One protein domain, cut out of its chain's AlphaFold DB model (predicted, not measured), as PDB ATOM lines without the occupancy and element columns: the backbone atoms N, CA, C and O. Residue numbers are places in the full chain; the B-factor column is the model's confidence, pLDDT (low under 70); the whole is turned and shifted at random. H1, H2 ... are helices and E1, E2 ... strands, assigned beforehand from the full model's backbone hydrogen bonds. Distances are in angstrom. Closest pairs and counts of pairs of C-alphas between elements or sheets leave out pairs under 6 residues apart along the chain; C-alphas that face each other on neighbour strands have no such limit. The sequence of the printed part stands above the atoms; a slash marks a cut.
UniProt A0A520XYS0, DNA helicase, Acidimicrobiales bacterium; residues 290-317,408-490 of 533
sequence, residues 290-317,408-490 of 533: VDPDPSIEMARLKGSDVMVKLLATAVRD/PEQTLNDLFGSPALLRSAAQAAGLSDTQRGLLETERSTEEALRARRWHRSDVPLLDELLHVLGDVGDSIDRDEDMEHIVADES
ATOM      1  N   VAL A 290     -16.835 -35.531  10.927       92.94
ATOM      2  CA  VAL A 290     -18.112 -35.353  10.228       92.94
ATOM      3  C   VAL A 290     -18.622 -33.914  10.348       92.94
ATOM      4  O   VAL A 290     -18.655 -33.342  11.436       92.94
ATOM      5  N   ASP A 291     -19.052 -33.352   9.220       92.75
ATOM      6  CA  ASP A 291     -19.750 -32.077   9.073       92.75
ATOM      7  C   ASP A 291     -21.189 -32.295   8.563       92.75
ATOM      8  O   ASP A 291     -21.497 -33.325   7.950       92.75
ATOM      9  N   PRO A 292     -22.104 -31.331   8.777       91.94
ATOM     10  CA  PRO A 292     -23.460 -31.399   8.240       91.94
ATOM     11  C   PRO A 292     -23.494 -31.508   6.712       91.94
ATOM     12  O   PRO A 292     -22.654 -30.945   6.010       91.94
ATOM     13  N   ASP A 293     -24.525 -32.171   6.188       93.31
ATOM     14  CA  ASP A 293     -24.748 -32.222   4.746       93.31
ATOM     15  C   ASP A 293     -25.062 -30.825   4.176       93.31
ATOM     16  O   ASP A 293     -25.852 -30.076   4.761       93.31
ATOM     17  N   PRO A 294     -24.514 -30.471   3.001       91.56
ATOM     18  CA  PRO A 294     -24.714 -29.155   2.400       91.56
ATOM     19  C   PRO A 294     -26.115 -28.985   1.794       91.56
ATOM     20  O   PRO A 294     -26.575 -27.856   1.622       91.56
ATOM     21  N   SER A 295     -26.804 -30.081   1.452       95.56
ATOM     22  CA  SER A 295     -28.192 -30.057   0.983       95.56
ATOM     23  C   SER A 295     -28.929 -31.369   1.253       95.56
ATOM     24  O   SER A 295     -28.331 -32.445   1.335       95.56
ATOM     25  N   ILE A 296     -30.260 -31.285   1.340       95.88
ATOM     26  CA  ILE A 296     -31.135 -32.451   1.535       95.88
ATOM     27  C   ILE A 296     -31.119 -33.344   0.289       95.88
ATOM     28  O   ILE A 296     -31.178 -34.567   0.398       95.88
ATOM     29  N   GLU A 297     -31.018 -32.758  -0.903       96.31
ATOM     30  CA  GLU A 297     -30.951 -33.484  -2.170       96.31
ATOM     31  C   GLU A 297     -29.690 -34.347  -2.264       96.31
ATOM     32  O   GLU A 297     -29.776 -35.492  -2.711       96.31
ATOM     33  N   MET A 298     -28.541 -33.825  -1.813       96.25
ATOM     34  CA  MET A 298     -27.289 -34.583  -1.750       96.25
ATOM     35  C   MET A 298     -27.410 -35.739  -0.756       96.25
ATOM     36  O   MET A 298     -27.133 -36.880  -1.124       96.25
ATOM     37  N   ALA A 299     -27.880 -35.465   0.467       95.81
ATOM     38  CA  ALA A 299     -28.051 -36.492   1.492       95.81
ATOM     39  C   ALA A 299     -29.009 -37.604   1.034       95.81
ATOM     40  O   ALA A 299     -28.730 -38.789   1.210       95.81
ATOM     41  N   ARG A 300     -30.109 -37.242   0.361       96.69
ATOM     42  CA  ARG A 300     -31.073 -38.202  -0.196       96.69
ATOM     43  C   ARG A 300     -30.480 -39.052  -1.317       96.69
ATOM     44  O   ARG A 300     -30.812 -40.229  -1.411       96.69
ATOM     45  N   LEU A 301     -29.647 -38.466  -2.178       97.19
ATOM     46  CA  LEU A 301     -28.960 -39.206  -3.235       97.19
ATOM     47  C   LEU A 301     -27.954 -40.197  -2.639       97.19
ATOM     48  O   LEU A 301     -27.951 -41.361  -3.036       97.19
ATOM     49  N   LYS A 302     -27.148 -39.754  -1.671       96.44
ATOM     50  CA  LYS A 302     -26.167 -40.604  -0.985       96.44
ATOM     51  C   LYS A 302     -26.832 -41.715  -0.161       96.44
ATOM     52  O   LYS A 302     -26.338 -42.831  -0.139       96.44
ATOM     53  N   GLY A 303     -28.007 -41.462   0.413       95.25
ATOM     54  CA  GLY A 303     -28.817 -42.474   1.103       95.25
ATOM     55  C   GLY A 303     -29.635 -43.405   0.195       95.25
ATOM     56  O   GLY A 303     -30.527 -44.087   0.694       95.25
ATOM     57  N   SER A 304     -29.410 -43.405  -1.124       96.25
ATOM     58  CA  SER A 304     -30.124 -44.280  -2.066       96.25
ATOM     59  C   SER A 304     -29.311 -45.520  -2.444       96.25
ATOM     60  O   SER A 304     -28.083 -45.489  -2.497       96.25
ATOM     61  N   ASP A 305     -30.011 -46.597  -2.793       95.62
ATOM     62  CA  ASP A 305     -29.445 -47.871  -3.261       95.62
ATOM     63  C   ASP A 305     -28.585 -47.733  -4.529       95.62
ATOM     64  O   ASP A 305     -27.659 -48.511  -4.759       95.62
ATOM     65  N   VAL A 306     -28.830 -46.694  -5.331       97.00
ATOM     66  CA  VAL A 306     -28.018 -46.354  -6.506       97.00
ATOM     67  C   VAL A 306     -26.535 -46.178  -6.145       97.00
ATOM     68  O   VAL A 306     -25.666 -46.493  -6.967       97.00
ATOM     69  N   MET A 307     -26.223 -45.719  -4.925       97.88
ATOM     70  CA  MET A 307     -24.838 -45.568  -4.477       97.88
ATOM     71  C   MET A 307     -24.093 -46.899  -4.391       97.88
ATOM     72  O   MET A 307     -22.919 -46.931  -4.736       97.88
ATOM     73  N   VAL A 308     -24.755 -48.008  -4.050       96.81
ATOM     74  CA  VAL A 308     -24.114 -49.336  -3.996       96.81
ATOM     75  C   VAL A 308     -23.504 -49.680  -5.356       96.81
ATOM     76  O   VAL A 308     -22.329 -50.031  -5.478       96.81
ATOM     77  N   LYS A 309     -24.277 -49.477  -6.430       96.56
ATOM     78  CA  LYS A 309     -23.803 -49.704  -7.801       96.56
ATOM     79  C   LYS A 309     -22.707 -48.716  -8.207       96.56
ATOM     80  O   LYS A 309     -21.776 -49.107  -8.917       96.56
ATOM     81  N   LEU A 310     -22.816 -47.454  -7.783       98.25
ATOM     82  CA  LEU A 310     -21.801 -46.425  -8.023       98.25
ATOM     83  C   LEU A 310     -20.456 -46.835  -7.402       98.25
ATOM     84  O   LEU A 310     -19.453 -46.879  -8.113       98.25
ATOM     85  N   LEU A 311     -20.451 -47.181  -6.113       98.12
ATOM     86  CA  LEU A 311     -19.261 -47.555  -5.346       98.12
ATOM     87  C   LEU A 311     -18.633 -48.845  -5.881       98.12
ATOM     88  O   LEU A 311     -17.442 -48.862  -6.188       98.12
ATOM     89  N   ALA A 312     -19.431 -49.890  -6.111       96.06
ATOM     90  CA  ALA A 312     -18.937 -51.145  -6.680       96.06
ATOM     91  C   ALA A 312     -18.303 -50.949  -8.070       96.06
ATOM     92  O   ALA A 312     -17.292 -51.575  -8.397       96.06
ATOM     93  N   THR A 313     -18.865 -50.057  -8.896       96.50
ATOM     94  CA  THR A 313     -18.262 -49.705 -10.193       96.50
ATOM     95  C   THR A 313     -16.967 -48.923 -10.003       96.50
ATOM     96  O   THR A 313     -15.970 -49.245 -10.642       96.50
ATOM     97  N   ALA A 314     -16.948 -47.943  -9.097       96.88
ATOM     98  CA  ALA A 314     -15.758 -47.153  -8.803       96.88
ATOM     99  C   ALA A 314     -14.586 -48.020  -8.319       96.88
ATOM    100  O   ALA A 314     -13.451 -47.796  -8.741       96.88
ATOM    101  N   VAL A 315     -14.852 -49.035  -7.490       97.00
ATOM    102  CA  VAL A 315     -13.849 -50.022  -7.059       97.00
ATOM    103  C   VAL A 315     -13.416 -50.909  -8.230       97.00
ATOM    104  O   VAL A 315     -12.224 -51.149  -8.418       97.00
ATOM    105  N   ARG A 316     -14.346 -51.366  -9.077       95.00
ATOM    106  CA  ARG A 316     -14.004 -52.167 -10.265       95.00
ATOM    107  C   ARG A 316     -13.144 -51.391 -11.270       95.00
ATOM    108  O   ARG A 316     -12.229 -51.975 -11.840       95.00
ATOM    109  N   ASP A 317     -13.349 -50.085 -11.427       94.94
ATOM    110  CA  ASP A 317     -12.533 -49.216 -12.296       94.94
ATOM    111  C   ASP A 317     -11.053 -49.127 -11.855       94.94
ATOM    112  O   ASP A 317     -10.180 -48.694 -12.624       94.94
ATOM    113  N   PRO A 408     -11.401 -46.992   2.334       95.81
ATOM    114  CA  PRO A 408     -12.685 -46.349   2.055       95.81
ATOM    115  C   PRO A 408     -12.557 -44.840   1.829       95.81
ATOM    116  O   PRO A 408     -13.081 -44.303   0.850       95.81
ATOM    117  N   GLU A 409     -11.781 -44.162   2.673       95.25
ATOM    118  CA  GLU A 409     -11.558 -42.716   2.631       95.25
ATOM    119  C   GLU A 409     -10.864 -42.297   1.335       95.25
ATOM    120  O   GLU A 409     -11.310 -41.366   0.662       95.25
ATOM    121  N   GLN A 410      -9.794 -42.997   0.945       95.12
ATOM    122  CA  GLN A 410      -9.084 -42.725  -0.307       95.12
ATOM    123  C   GLN A 410     -10.007 -42.946  -1.508       95.12
ATOM    124  O   GLN A 410     -10.055 -42.122  -2.425       95.12
ATOM    125  N   THR A 411     -10.777 -44.036  -1.489       96.56
ATOM    126  CA  THR A 411     -11.681 -44.393  -2.584       96.56
ATOM    127  C   THR A 411     -12.769 -43.345  -2.769       96.56
ATOM    128  O   THR A 411     -12.982 -42.887  -3.895       96.56
ATOM    129  N   LEU A 412     -13.422 -42.922  -1.684       97.25
ATOM    130  CA  LEU A 412     -14.491 -41.929  -1.744       97.25
ATOM    131  C   LEU A 412     -13.954 -40.537  -2.108       97.25
ATOM    132  O   LEU A 412     -14.534 -39.859  -2.961       97.25
ATOM    133  N   ASN A 413     -12.810 -40.136  -1.537       96.69
ATOM    134  CA  ASN A 413     -12.126 -38.878  -1.860       96.69
ATOM    135  C   ASN A 413     -11.752 -38.804  -3.344       96.69
ATOM    136  O   ASN A 413     -11.976 -37.789  -4.003       96.69
ATOM    137  N   ASP A 414     -11.214 -39.887  -3.894       95.62
ATOM    138  CA  ASP A 414     -10.850 -39.942  -5.301       95.62
ATOM    139  C   ASP A 414     -12.065 -40.001  -6.223       95.62
ATOM    140  O   ASP A 414     -12.050 -39.373  -7.283       95.62
ATOM    141  N   LEU A 415     -13.098 -40.762  -5.851       97.25
ATOM    142  CA  LEU A 415     -14.319 -40.888  -6.638       97.25
ATOM    143  C   LEU A 415     -14.995 -39.527  -6.783       97.25
ATOM    144  O   LEU A 415     -15.222 -39.083  -7.904       97.25
ATOM    145  N   PHE A 416     -15.271 -38.845  -5.672       96.88
ATOM    146  CA  PHE A 416     -15.938 -37.542  -5.684       96.88
ATOM    147  C   PHE A 416     -15.019 -36.399  -6.123       96.88
ATOM    148  O   PHE A 416     -15.502 -35.395  -6.646       96.88
ATOM    149  N   GLY A 417     -13.705 -36.557  -5.959       95.38
ATOM    150  CA  GLY A 417     -12.694 -35.575  -6.343       95.38
ATOM    151  C   GLY A 417     -12.201 -35.665  -7.791       95.38
ATOM    152  O   GLY A 417     -11.533 -34.749  -8.273       95.38
ATOM    153  N   SER A 418     -12.496 -36.755  -8.508       96.00
ATOM    154  CA  SER A 418     -12.077 -36.961  -9.898       96.00
ATOM    155  C   SER A 418     -13.278 -36.980 -10.842       96.00
ATOM    156  O   SER A 418     -13.970 -37.998 -10.942       96.00
ATOM    157  N   PRO A 419     -13.480 -35.923 -11.652       94.38
ATOM    158  CA  PRO A 419     -14.581 -35.882 -12.610       94.38
ATOM    159  C   PRO A 419     -14.581 -37.061 -13.591       94.38
ATOM    160  O   PRO A 419     -15.633 -37.451 -14.088       94.38
ATOM    161  N   ALA A 420     -13.416 -37.635 -13.912       94.25
ATOM    162  CA  ALA A 420     -13.329 -38.782 -14.813       94.25
ATOM    163  C   ALA A 420     -13.817 -40.082 -14.156       94.25
ATOM    164  O   ALA A 420     -14.599 -40.802 -14.777       94.25
ATOM    165  N   LEU A 421     -13.396 -40.349 -12.913       94.75
ATOM    166  CA  LEU A 421     -13.835 -41.531 -12.163       94.75
ATOM    167  C   LEU A 421     -15.328 -41.444 -11.860       94.75
ATOM    168  O   LEU A 421     -16.069 -42.385 -12.139       94.75
ATOM    169  N   LEU A 422     -15.782 -40.279 -11.395       96.94
ATOM    170  CA  LEU A 422     -17.189 -40.072 -11.093       96.94
ATOM    171  C   LEU A 422     -18.068 -40.246 -12.327       96.94
ATOM    172  O   LEU A 422     -19.119 -40.862 -12.233       96.94
ATOM    173  N   ARG A 423     -17.650 -39.743 -13.497       96.25
ATOM    174  CA  ARG A 423     -18.403 -39.939 -14.746       96.25
ATOM    175  C   ARG A 423     -18.551 -41.410 -15.118       96.25
ATOM    176  O   ARG A 423     -19.657 -41.808 -15.467       96.25
ATOM    177  N   SER A 424     -17.465 -42.181 -15.046       95.38
ATOM    178  CA  SER A 424     -17.470 -43.616 -15.358       95.38
ATOM    179  C   SER A 424     -18.464 -44.363 -14.463       95.38
ATOM    180  O   SER A 424     -19.423 -44.969 -14.950       95.38
ATOM    181  N   ALA A 425     -18.313 -44.202 -13.145       96.88
ATOM    182  CA  ALA A 425     -19.178 -44.842 -12.164       96.88
ATOM    183  C   ALA A 425     -20.637 -44.362 -12.273       96.88
ATOM    184  O   ALA A 425     -21.561 -45.175 -12.269       96.88
ATOM    185  N   ALA A 426     -20.863 -43.052 -12.416       96.31
ATOM    186  CA  ALA A 426     -22.198 -42.459 -12.497       96.31
ATOM    187  C   ALA A 426     -22.967 -42.937 -13.732       96.31
ATOM    188  O   ALA A 426     -24.159 -43.231 -13.635       96.31
ATOM    189  N   GLN A 427     -22.289 -43.066 -14.877       95.25
ATOM    190  CA  GLN A 427     -22.895 -43.588 -16.098       95.25
ATOM    191  C   GLN A 427     -23.336 -45.042 -15.917       95.25
ATOM    192  O   GLN A 427     -24.457 -45.392 -16.286       95.25
ATOM    193  N   ALA A 428     -22.490 -45.883 -15.321       94.38
ATOM    194  CA  ALA A 428     -22.841 -47.272 -15.042       94.38
ATOM    195  C   ALA A 428     -24.003 -47.378 -14.043       94.38
ATOM    196  O   ALA A 428     -24.893 -48.216 -14.209       94.38
ATOM    197  N   ALA A 429     -24.028 -46.512 -13.028       95.44
ATOM    198  CA  ALA A 429     -25.079 -46.464 -12.018       95.44
ATOM    199  C   ALA A 429     -26.382 -45.793 -12.502       95.44
ATOM    200  O   ALA A 429     -27.416 -45.956 -11.861       95.44
ATOM    201  N   GLY A 430     -26.378 -45.127 -13.662       95.81
ATOM    202  CA  GLY A 430     -27.567 -44.505 -14.252       95.81
ATOM    203  C   GLY A 430     -27.922 -43.140 -13.656       95.81
ATOM    204  O   GLY A 430     -29.085 -42.739 -13.706       95.81
ATOM    205  N   LEU A 431     -26.947 -42.424 -13.091       96.44
ATOM    206  CA  LEU A 431     -27.157 -41.074 -12.571       96.44
ATOM    207  C   LEU A 431     -27.235 -40.063 -13.717       96.44
ATOM    208  O   LEU A 431     -26.468 -40.111 -14.679       96.44
ATOM    209  N   SER A 432     -28.126 -39.087 -13.563       95.69
ATOM    210  CA  SER A 432     -28.149 -37.889 -14.406       95.69
ATOM    211  C   SER A 432     -26.942 -36.979 -14.145       95.69
ATOM    212  O   SER A 432     -26.337 -37.019 -13.072       95.69
ATOM    213  N   ASP A 433     -26.630 -36.084 -15.089       94.50
ATOM    214  CA  ASP A 433     -25.578 -35.072 -14.901       94.50
ATOM    215  C   ASP A 433     -25.839 -34.170 -13.685       94.50
ATOM    216  O   ASP A 433     -24.902 -33.792 -12.984       94.50
ATOM    217  N   THR A 434     -27.107 -33.860 -13.393       94.62
ATOM    218  CA  THR A 434     -27.491 -33.075 -12.211       94.62
ATOM    219  C   THR A 434     -27.182 -33.827 -10.919       94.62
ATOM    220  O   THR A 434     -26.602 -33.246 -10.009       94.62
ATOM    221  N   GLN A 435     -27.518 -35.118 -10.843       95.81
ATOM    222  CA  GLN A 435     -27.184 -35.954  -9.684       95.81
ATOM    223  C   GLN A 435     -25.673 -36.127  -9.533       95.81
ATOM    224  O   GLN A 435     -25.166 -36.040  -8.421       95.81
ATOM    225  N   ARG A 436     -24.941 -36.307 -10.639       96.00
ATOM    226  CA  ARG A 436     -23.475 -36.362 -10.616       96.00
ATOM    227  C   ARG A 436     -22.882 -35.085 -10.023       96.00
ATOM    228  O   ARG A 436     -22.026 -35.172  -9.153       96.00
ATOM    229  N   GLY A 437     -23.370 -33.920 -10.448       95.06
ATOM    230  CA  GLY A 437     -22.907 -32.629  -9.939       95.06
ATOM    231  C   GLY A 437     -23.132 -32.436  -8.434       95.06
ATOM    232  O   GLY A 437     -22.390 -31.686  -7.813       95.06
ATOM    233  N   LEU A 438     -24.100 -33.138  -7.830       95.69
ATOM    234  CA  LEU A 438     -24.298 -33.147  -6.375       95.69
ATOM    235  C   LEU A 438     -23.255 -33.987  -5.626       95.69
ATOM    236  O   LEU A 438     -23.181 -33.882  -4.410       95.69
ATOM    237  N   LEU A 439     -22.496 -34.845  -6.305       96.44
ATOM    238  CA  LEU A 439     -21.479 -35.700  -5.685       96.44
ATOM    239  C   LEU A 439     -20.057 -35.163  -5.887       96.44
ATOM    240  O   LEU A 439     -19.138 -35.625  -5.222       96.44
ATOM    241  N   GLU A 440     -19.857 -34.214  -6.804       94.69
ATOM    242  CA  GLU A 440     -18.543 -33.627  -7.081       94.69
ATOM    243  C   GLU A 440     -18.062 -32.800  -5.875       94.69
ATOM    244  O   GLU A 440     -18.760 -31.908  -5.393       94.69
ATOM    245  N   THR A 441     -16.856 -33.093  -5.385       91.75
ATOM    246  CA  THR A 441     -16.220 -32.364  -4.274       91.75
ATOM    247  C   THR A 441     -14.763 -32.045  -4.597       91.75
ATOM    248  O   THR A 441     -14.196 -32.571  -5.554       91.75
ATOM    249  N   GLU A 442     -14.128 -31.177  -3.808       90.25
ATOM    250  CA  GLU A 442     -12.686 -30.964  -3.925       90.25
ATOM    251  C   GLU A 442     -11.925 -32.191  -3.405       90.25
ATOM    252  O   GLU A 442     -12.192 -32.691  -2.306       90.25
ATOM    253  N   ARG A 443     -10.968 -32.678  -4.204       91.94
ATOM    254  CA  ARG A 443     -10.099 -33.797  -3.831       91.94
ATOM    255  C   ARG A 443      -9.064 -33.330  -2.811       91.94
ATOM    256  O   ARG A 443      -8.284 -32.426  -3.099       91.94
ATOM    257  N   SER A 444      -9.011 -33.986  -1.658       92.12
ATOM    258  CA  SER A 444      -7.929 -33.803  -0.684       92.12
ATOM    259  C   SER A 444      -6.676 -34.565  -1.118       92.12
ATOM    260  O   SER A 444      -6.782 -35.623  -1.748       92.12
ATOM    261  N   THR A 445      -5.493 -34.048  -0.768       92.31
ATOM    262  CA  THR A 445      -4.250 -34.829  -0.850       92.31
ATOM    263  C   THR A 445      -4.252 -35.931   0.204       92.31
ATOM    264  O   THR A 445      -5.040 -35.897   1.151       92.31
ATOM    265  N   GLU A 446      -3.363 -36.904   0.045       83.75
ATOM    266  CA  GLU A 446      -3.248 -38.026   0.971       83.75
ATOM    267  C   GLU A 446      -2.827 -37.574   2.375       83.75
ATOM    268  O   GLU A 446      -3.414 -38.019   3.359       83.75
ATOM    269  N   GLU A 447      -1.923 -36.591   2.488       85.38
ATOM    270  CA  GLU A 447      -1.516 -36.058   3.796       85.38
ATOM    271  C   GLU A 447      -2.660 -35.320   4.508       85.38
ATOM    272  O   GLU A 447      -2.743 -35.322   5.735       85.38
ATOM    273  N   ALA A 448      -3.558 -34.692   3.743       89.06
ATOM    274  CA  ALA A 448      -4.699 -33.953   4.278       89.06
ATOM    275  C   ALA A 448      -5.924 -34.843   4.548       89.06
ATOM    276  O   ALA A 448      -6.880 -34.384   5.174       89.06
ATOM    277  N   LEU A 449      -5.919 -36.098   4.088       89.00
ATOM    278  CA  LEU A 449      -7.091 -36.970   4.118       89.00
ATOM    279  C   LEU A 449      -7.533 -37.309   5.547       89.00
ATOM    280  O   LEU A 449      -8.728 -37.305   5.824       89.00
ATOM    281  N   ARG A 450      -6.581 -37.500   6.472       85.81
ATOM    282  CA  ARG A 450      -6.873 -37.739   7.900       85.81
ATOM    283  C   ARG A 450      -7.607 -36.572   8.570       85.81
ATOM    284  O   ARG A 450      -8.385 -36.777   9.488       85.81
ATOM    285  N   ALA A 451      -7.372 -35.344   8.104       88.31
ATOM    286  CA  ALA A 451      -8.026 -34.141   8.618       88.31
ATOM    287  C   ALA A 451      -9.264 -33.736   7.798       88.31
ATOM    288  O   ALA A 451      -9.879 -32.702   8.079       88.31
ATOM    289  N   ARG A 452      -9.625 -34.512   6.765       92.19
ATOM    290  CA  ARG A 452     -10.786 -34.229   5.922       92.19
ATOM    291  C   ARG A 452     -12.061 -34.357   6.747       92.19
ATOM    292  O   ARG A 452     -12.251 -35.319   7.486       92.19
ATOM    293  N   ARG A 453     -12.953 -33.387   6.563       92.88
ATOM    294  CA  ARG A 453     -14.309 -33.425   7.104       92.88
ATOM    295  C   ARG A 453     -15.249 -34.011   6.059       92.88
ATOM    296  O   ARG A 453     -15.348 -33.494   4.947       92.88
ATOM    297  N   TRP A 454     -15.872 -35.122   6.411       94.94
ATOM    298  CA  TRP A 454     -16.844 -35.856   5.610       94.94
ATOM    299  C   TRP A 454     -18.244 -35.348   5.903       94.94
ATOM    300  O   TRP A 454     -18.508 -34.882   7.005       94.94
ATOM    301  N   HIS A 455     -19.167 -35.440   4.954       94.94
ATOM    302  CA  HIS A 455     -20.556 -35.125   5.268       94.94
ATOM    303  C   HIS A 455     -21.203 -36.294   6.013       94.94
ATOM    304  O   HIS A 455     -20.814 -37.447   5.825       94.94
ATOM    305  N   ARG A 456     -22.240 -36.033   6.811       94.19
ATOM    306  CA  ARG A 456     -23.003 -37.086   7.514       94.19
ATOM    307  C   ARG A 456     -23.461 -38.205   6.585       94.19
ATOM    308  O   ARG A 456     -23.358 -39.377   6.931       94.19
ATOM    309  N   SER A 457     -23.915 -37.855   5.385       95.19
ATOM    310  CA  SER A 457     -24.347 -38.825   4.376       95.19
ATOM    311  C   SER A 457     -23.210 -39.559   3.649       95.19
ATOM    312  O   SER A 457     -23.494 -40.478   2.886       95.19
ATOM    313  N   ASP A 458     -21.941 -39.201   3.879       96.38
ATOM    314  CA  ASP A 458     -20.783 -39.960   3.388       96.38
ATOM    315  C   ASP A 458     -20.473 -41.175   4.274       96.38
ATOM    316  O   ASP A 458     -19.924 -42.157   3.784       96.38
ATOM    317  N   VAL A 459     -20.859 -41.145   5.555       95.44
ATOM    318  CA  VAL A 459     -20.547 -42.203   6.532       95.44
ATOM    319  C   VAL A 459     -21.056 -43.588   6.093       95.44
ATOM    320  O   VAL A 459     -20.243 -44.509   6.041       95.44
ATOM    321  N   PRO A 460     -22.323 -43.766   5.663       94.38
ATOM    322  CA  PRO A 460     -22.782 -45.063   5.156       94.38
ATOM    323  C   PRO A 460     -22.054 -45.520   3.883       94.38
ATOM    324  O   PRO A 460     -21.973 -46.710   3.607       94.38
ATOM    325  N   LEU A 461     -21.525 -44.583   3.087       96.94
ATOM    326  CA  LEU A 461     -20.771 -44.909   1.873       96.94
ATOM    327  C   LEU A 461     -19.366 -45.404   2.202       96.94
ATOM    328  O   LEU A 461     -18.854 -46.280   1.509       96.94
ATOM    329  N   LEU A 462     -18.740 -44.836   3.235       96.12
ATOM    330  CA  LEU A 462     -17.461 -45.307   3.762       96.12
ATOM    331  C   LEU A 462     -17.599 -46.716   4.347       96.12
ATOM    332  O   LEU A 462     -16.752 -47.562   4.076       96.12
ATOM    333  N   ASP A 463     -18.689 -46.982   5.065       94.38
ATOM    334  CA  ASP A 463     -18.993 -48.309   5.608       94.38
ATOM    335  C   ASP A 463     -19.225 -49.355   4.500       94.38
ATOM    336  O   ASP A 463     -18.587 -50.408   4.476       94.38
ATOM    337  N   GLU A 464     -20.026 -49.024   3.483       95.69
ATOM    338  CA  GLU A 464     -20.205 -49.884   2.302       95.69
ATOM    339  C   GLU A 464     -18.875 -50.122   1.563       95.69
ATOM    340  O   GLU A 464     -18.571 -51.234   1.127       95.69
ATOM    341  N   LEU A 465     -18.036 -49.090   1.435       96.81
ATOM    342  CA  LEU A 465     -16.703 -49.240   0.857       96.81
ATOM    343  C   LEU A 465     -15.806 -50.131   1.712       96.81
ATOM    344  O   LEU A 465     -15.042 -50.900   1.139       96.81
ATOM    345  N   LEU A 466     -15.890 -50.072   3.040       94.31
ATOM    346  CA  LEU A 466     -15.147 -50.975   3.920       94.31
ATOM    347  C   LEU A 466     -15.541 -52.429   3.660       94.31
ATOM    348  O   LEU A 466     -14.659 -53.275   3.512       94.31
ATOM    349  N   HIS A 467     -16.835 -52.704   3.500       93.44
ATOM    350  CA  HIS A 467     -17.328 -54.032   3.139       93.44
ATOM    351  C   HIS A 467     -16.788 -54.507   1.778       93.44
ATOM    352  O   HIS A 467     -16.253 -55.611   1.660       93.44
ATOM    353  N   VAL A 468     -16.876 -53.663   0.744       95.12
ATOM    354  CA  VAL A 468     -16.447 -54.009  -0.626       95.12
ATOM    355  C   VAL A 468     -14.921 -54.123  -0.748       95.12
ATOM    356  O   VAL A 468     -14.398 -54.970  -1.485       95.12
ATOM    357  N   LEU A 469     -14.179 -53.257  -0.061       96.12
ATOM    358  CA  LEU A 469     -12.720 -53.231  -0.108       96.12
ATOM    359  C   LEU A 469     -12.114 -54.329   0.761       96.12
ATOM    360  O   LEU A 469     -11.153 -54.975   0.335       96.12
ATOM    361  N   GLY A 470     -12.718 -54.597   1.918       91.62
ATOM    362  CA  GLY A 470     -12.159 -55.438   2.966       91.62
ATOM    363  C   GLY A 470     -10.904 -54.831   3.589       91.62
ATOM    364  O   GLY A 470     -10.456 -53.739   3.228       91.62
ATOM    365  N   ASP A 471     -10.311 -55.573   4.515       84.12
ATOM    366  CA  ASP A 471      -9.141 -55.103   5.243       84.12
ATOM    367  C   ASP A 471      -7.892 -54.935   4.348       84.12
ATOM    368  O   ASP A 471      -7.657 -55.678   3.385       84.12
ATOM    369  N   VAL A 472      -7.096 -53.924   4.689       79.69
ATOM    370  CA  VAL A 472      -5.844 -53.518   4.045       79.69
ATOM    371  C   VAL A 472      -4.728 -54.541   4.327       79.69
ATOM    372  O   VAL A 472      -3.828 -54.686   3.499       79.69
ATOM    373  N   GLY A 473      -4.837 -55.359   5.383       58.44
ATOM    374  CA  GLY A 473      -4.015 -56.557   5.598       58.44
ATOM    375  C   GLY A 473      -2.603 -56.338   6.128       58.44
ATOM    376  O   GLY A 473      -1.805 -57.259   6.005       58.44
ATOM    377  N   ASP A 474      -2.317 -55.158   6.674       48.41
ATOM    378  CA  ASP A 474      -1.134 -54.834   7.496       48.41
ATOM    379  C   ASP A 474      -1.575 -53.917   8.665       48.41
ATOM    380  O   ASP A 474      -0.892 -52.970   9.050       48.41
ATOM    381  N   SER A 475      -2.780 -54.150   9.194       43.12
ATOM    382  CA  SER A 475      -3.520 -53.284  10.118       43.12
ATOM    383  C   SER A 475      -2.966 -53.218  11.542       43.12
ATOM    384  O   SER A 475      -3.747 -52.955  12.437       43.12
ATOM    385  N   ILE A 476      -1.657 -53.339  11.785       37.00
ATOM    386  CA  ILE A 476      -1.132 -53.043  13.133       37.00
ATOM    387  C   ILE A 476      -1.544 -51.613  13.535       37.00
ATOM    388  O   ILE A 476      -2.072 -51.414  14.615       37.00
ATOM    389  N   ASP A 477      -1.489 -50.642  12.614       40.53
ATOM    390  CA  ASP A 477      -1.879 -49.254  12.915       40.53
ATOM    391  C   ASP A 477      -3.401 -49.030  13.019       40.53
ATOM    392  O   ASP A 477      -3.845 -48.102  13.690       40.53
ATOM    393  N   ARG A 478      -4.225 -49.830  12.323       44.34
ATOM    394  CA  ARG A 478      -5.692 -49.683  12.370       44.34
ATOM    395  C   ARG A 478      -6.305 -50.462  13.510       44.34
ATOM    396  O   ARG A 478      -7.283 -49.969  14.046       44.34
ATOM    397  N   ASP A 479      -5.745 -51.618  13.843       38.59
ATOM    398  CA  ASP A 479      -6.103 -52.392  15.020       38.59
ATOM    399  C   ASP A 479      -5.600 -51.679  16.270       38.59
ATOM    400  O   ASP A 479      -6.338 -51.664  17.229       38.59
ATOM    401  N   GLU A 480      -4.466 -50.965  16.248       37.38
ATOM    402  CA  GLU A 480      -4.064 -50.081  17.355       37.38
ATOM    403  C   GLU A 480      -4.946 -48.827  17.454       37.38
ATOM    404  O   GLU A 480      -5.387 -48.495  18.547       37.38
ATOM    405  N   ASP A 481      -5.274 -48.131  16.355       40.97
ATOM    406  CA  ASP A 481      -6.230 -47.006  16.402       40.97
ATOM    407  C   ASP A 481      -7.644 -47.491  16.770       40.97
ATOM    408  O   ASP A 481      -8.389 -46.774  17.445       40.97
ATOM    409  N   MET A 482      -8.018 -48.715  16.375       41.38
ATOM    410  CA  MET A 482      -9.250 -49.345  16.826       41.38
ATOM    411  C   MET A 482      -9.175 -49.750  18.279       41.38
ATOM    412  O   MET A 482     -10.058 -49.391  19.026       41.38
ATOM    413  N   GLU A 483      -8.131 -50.413  18.733       36.97
ATOM    414  CA  GLU A 483      -7.923 -50.762  20.130       36.97
ATOM    415  C   GLU A 483      -7.825 -49.517  20.996       36.97
ATOM    416  O   GLU A 483      -8.235 -49.583  22.138       36.97
ATOM    417  N   HIS A 484      -7.360 -48.376  20.487       37.22
ATOM    418  CA  HIS A 484      -7.243 -47.134  21.247       37.22
ATOM    419  C   HIS A 484      -8.562 -46.350  21.281       37.22
ATOM    420  O   HIS A 484      -8.932 -45.851  22.337       37.22
ATOM    421  N   ILE A 485      -9.312 -46.274  20.172       40.75
ATOM    422  CA  ILE A 485     -10.658 -45.663  20.134       40.75
ATOM    423  C   ILE A 485     -11.681 -46.573  20.817       40.75
ATOM    424  O   ILE A 485     -12.531 -46.089  21.561       40.75
ATOM    425  N   VAL A 486     -11.586 -47.886  20.595       40.75
ATOM    426  CA  VAL A 486     -12.278 -48.894  21.387       40.75
ATOM    427  C   VAL A 486     -11.809 -48.716  22.815       40.75
ATOM    428  O   VAL A 486     -12.681 -48.429  23.588       40.75
ATOM    429  N   ALA A 487     -10.540 -48.739  23.234       37.19
ATOM    430  CA  ALA A 487     -10.129 -48.529  24.644       37.19
ATOM    431  C   ALA A 487     -10.718 -47.258  25.281       37.19
ATOM    432  O   ALA A 487     -11.247 -47.332  26.387       37.19
ATOM    433  N   ASP A 488     -10.720 -46.127  24.571       36.91
ATOM    434  CA  ASP A 488     -11.276 -44.857  25.063       36.91
ATOM    435  C   ASP A 488     -12.828 -44.885  25.140       36.91
ATOM    436  O   ASP A 488     -13.424 -44.266  26.021       36.91
ATOM    437  N   GLU A 489     -13.512 -45.662  24.283       37.62
ATOM    438  CA  GLU A 489     -14.968 -45.933  24.351       37.62
ATOM    439  C   GLU A 489     -15.335 -47.214  25.155       37.62
ATOM    440  O   GLU A 489     -16.496 -47.432  25.510       37.62
ATOM    441  N   SER A 490     -14.358 -48.060  25.472       34.19
ATOM    442  CA  SER A 490     -14.456 -49.433  25.993       34.19
ATOM    443  C   SER A 490     -13.784 -49.611  27.353       34.19
ATOM    444  O   SER A 490     -13.885 -50.692  27.931       34.19
TER     445      SER A 490
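What this domain is: This is residues 290 to 317 and 408 to 490 of the 533 residues of the protein "DNA helicase" of Acidimicrobiales bacterium (UniProt A0A520XYS0). The picture is a compact body of crossed helices, with H2 and H3 lying between H4 and H7, and with residues 472 to 490, which include H8, sticking out from it as a free arm. H1 runs beside the first part of H7, and the short helices H5 and H6 lie toward opposite sides of the body. The printed part has 111 residues, mostly helix, with eight named helices and one named strand in the order H1 H2 H3 H4 H5 H6 E1 H7 H8. The whole is compact, with a radius of gyration of the C-alphas of 14.7 A; it spans 44 by 29 by 26 A, only just elongated.

How they stand to each other: Start at H7, residues 456 to 469. It touches H3, residues 408 to 417, at a steep tilt of 62 degrees, opposite ways; their closest C-alphas, Pro 408 and Leu 465, are 5.1 A apart. H3 is the hub, touching four helices. H7 also touches H2, residues 306 to 316, at a steep tilt of 44 degrees, the same way, closest at C-alphas 465 and 311, 6.9 A. With residues 456 to 461 alone, H7 touches H1, residues 296 to 302, at a shallow tilt of 4 degrees, the same way; C-alphas 457 and 299 are closest at 5.2 A. H2 touches H4, residues 419 to 429, at a steep tilt of 58 degrees, opposite ways, closest at C-alphas 310 and 425, 5.2 A. H3 and H4 touch only at the corner, closest at C-alphas 415 and 422, 5.4 A. H2 and H3 only just touch, with 3 pairs of C-alphas within 8 A, closest at 314 and 415, 6.8 A. H5, residues 433 to 437, only just touches H4, and H6, residues 446 to 449, only just touches H3, each with 3 such pairs; the closest C-alphas are 436 and 426, 6.5 A, and 449 and 409, 7.4 A. E1, residues 453 to 455, pairs with no named strand, but residues 290 to 291 pair parallel with its residues 454 to 455. H8, residues 476 to 490, touches no helix. Every O i to N i+4 pair is within hydrogen-bond range in H1, H2, H3, H4, H5 and H8; H7 has 8 of 10, and H6 is too short for one.

Where its parts are: Find C-alpha 296 at (-31.135, -32.451, 1.535), where H1 begins. H7 runs 20.6 A from C-alpha 456 at (-23.003, -37.086, 7.514), and H8 18.9 A to C-alpha 490 at (-14.456, -49.433, 25.993). H2 measures 15.6 A, H4 14.9 A and H3 13.7 A.

The domain as a whole: Residues 318 to 407 are not printed; C-alphas 317 and 408 are 14.6 A apart across this cut. Of the links printed whole, none is long. Look for low confidence, pLDDT under 70, at residues 473 to 490.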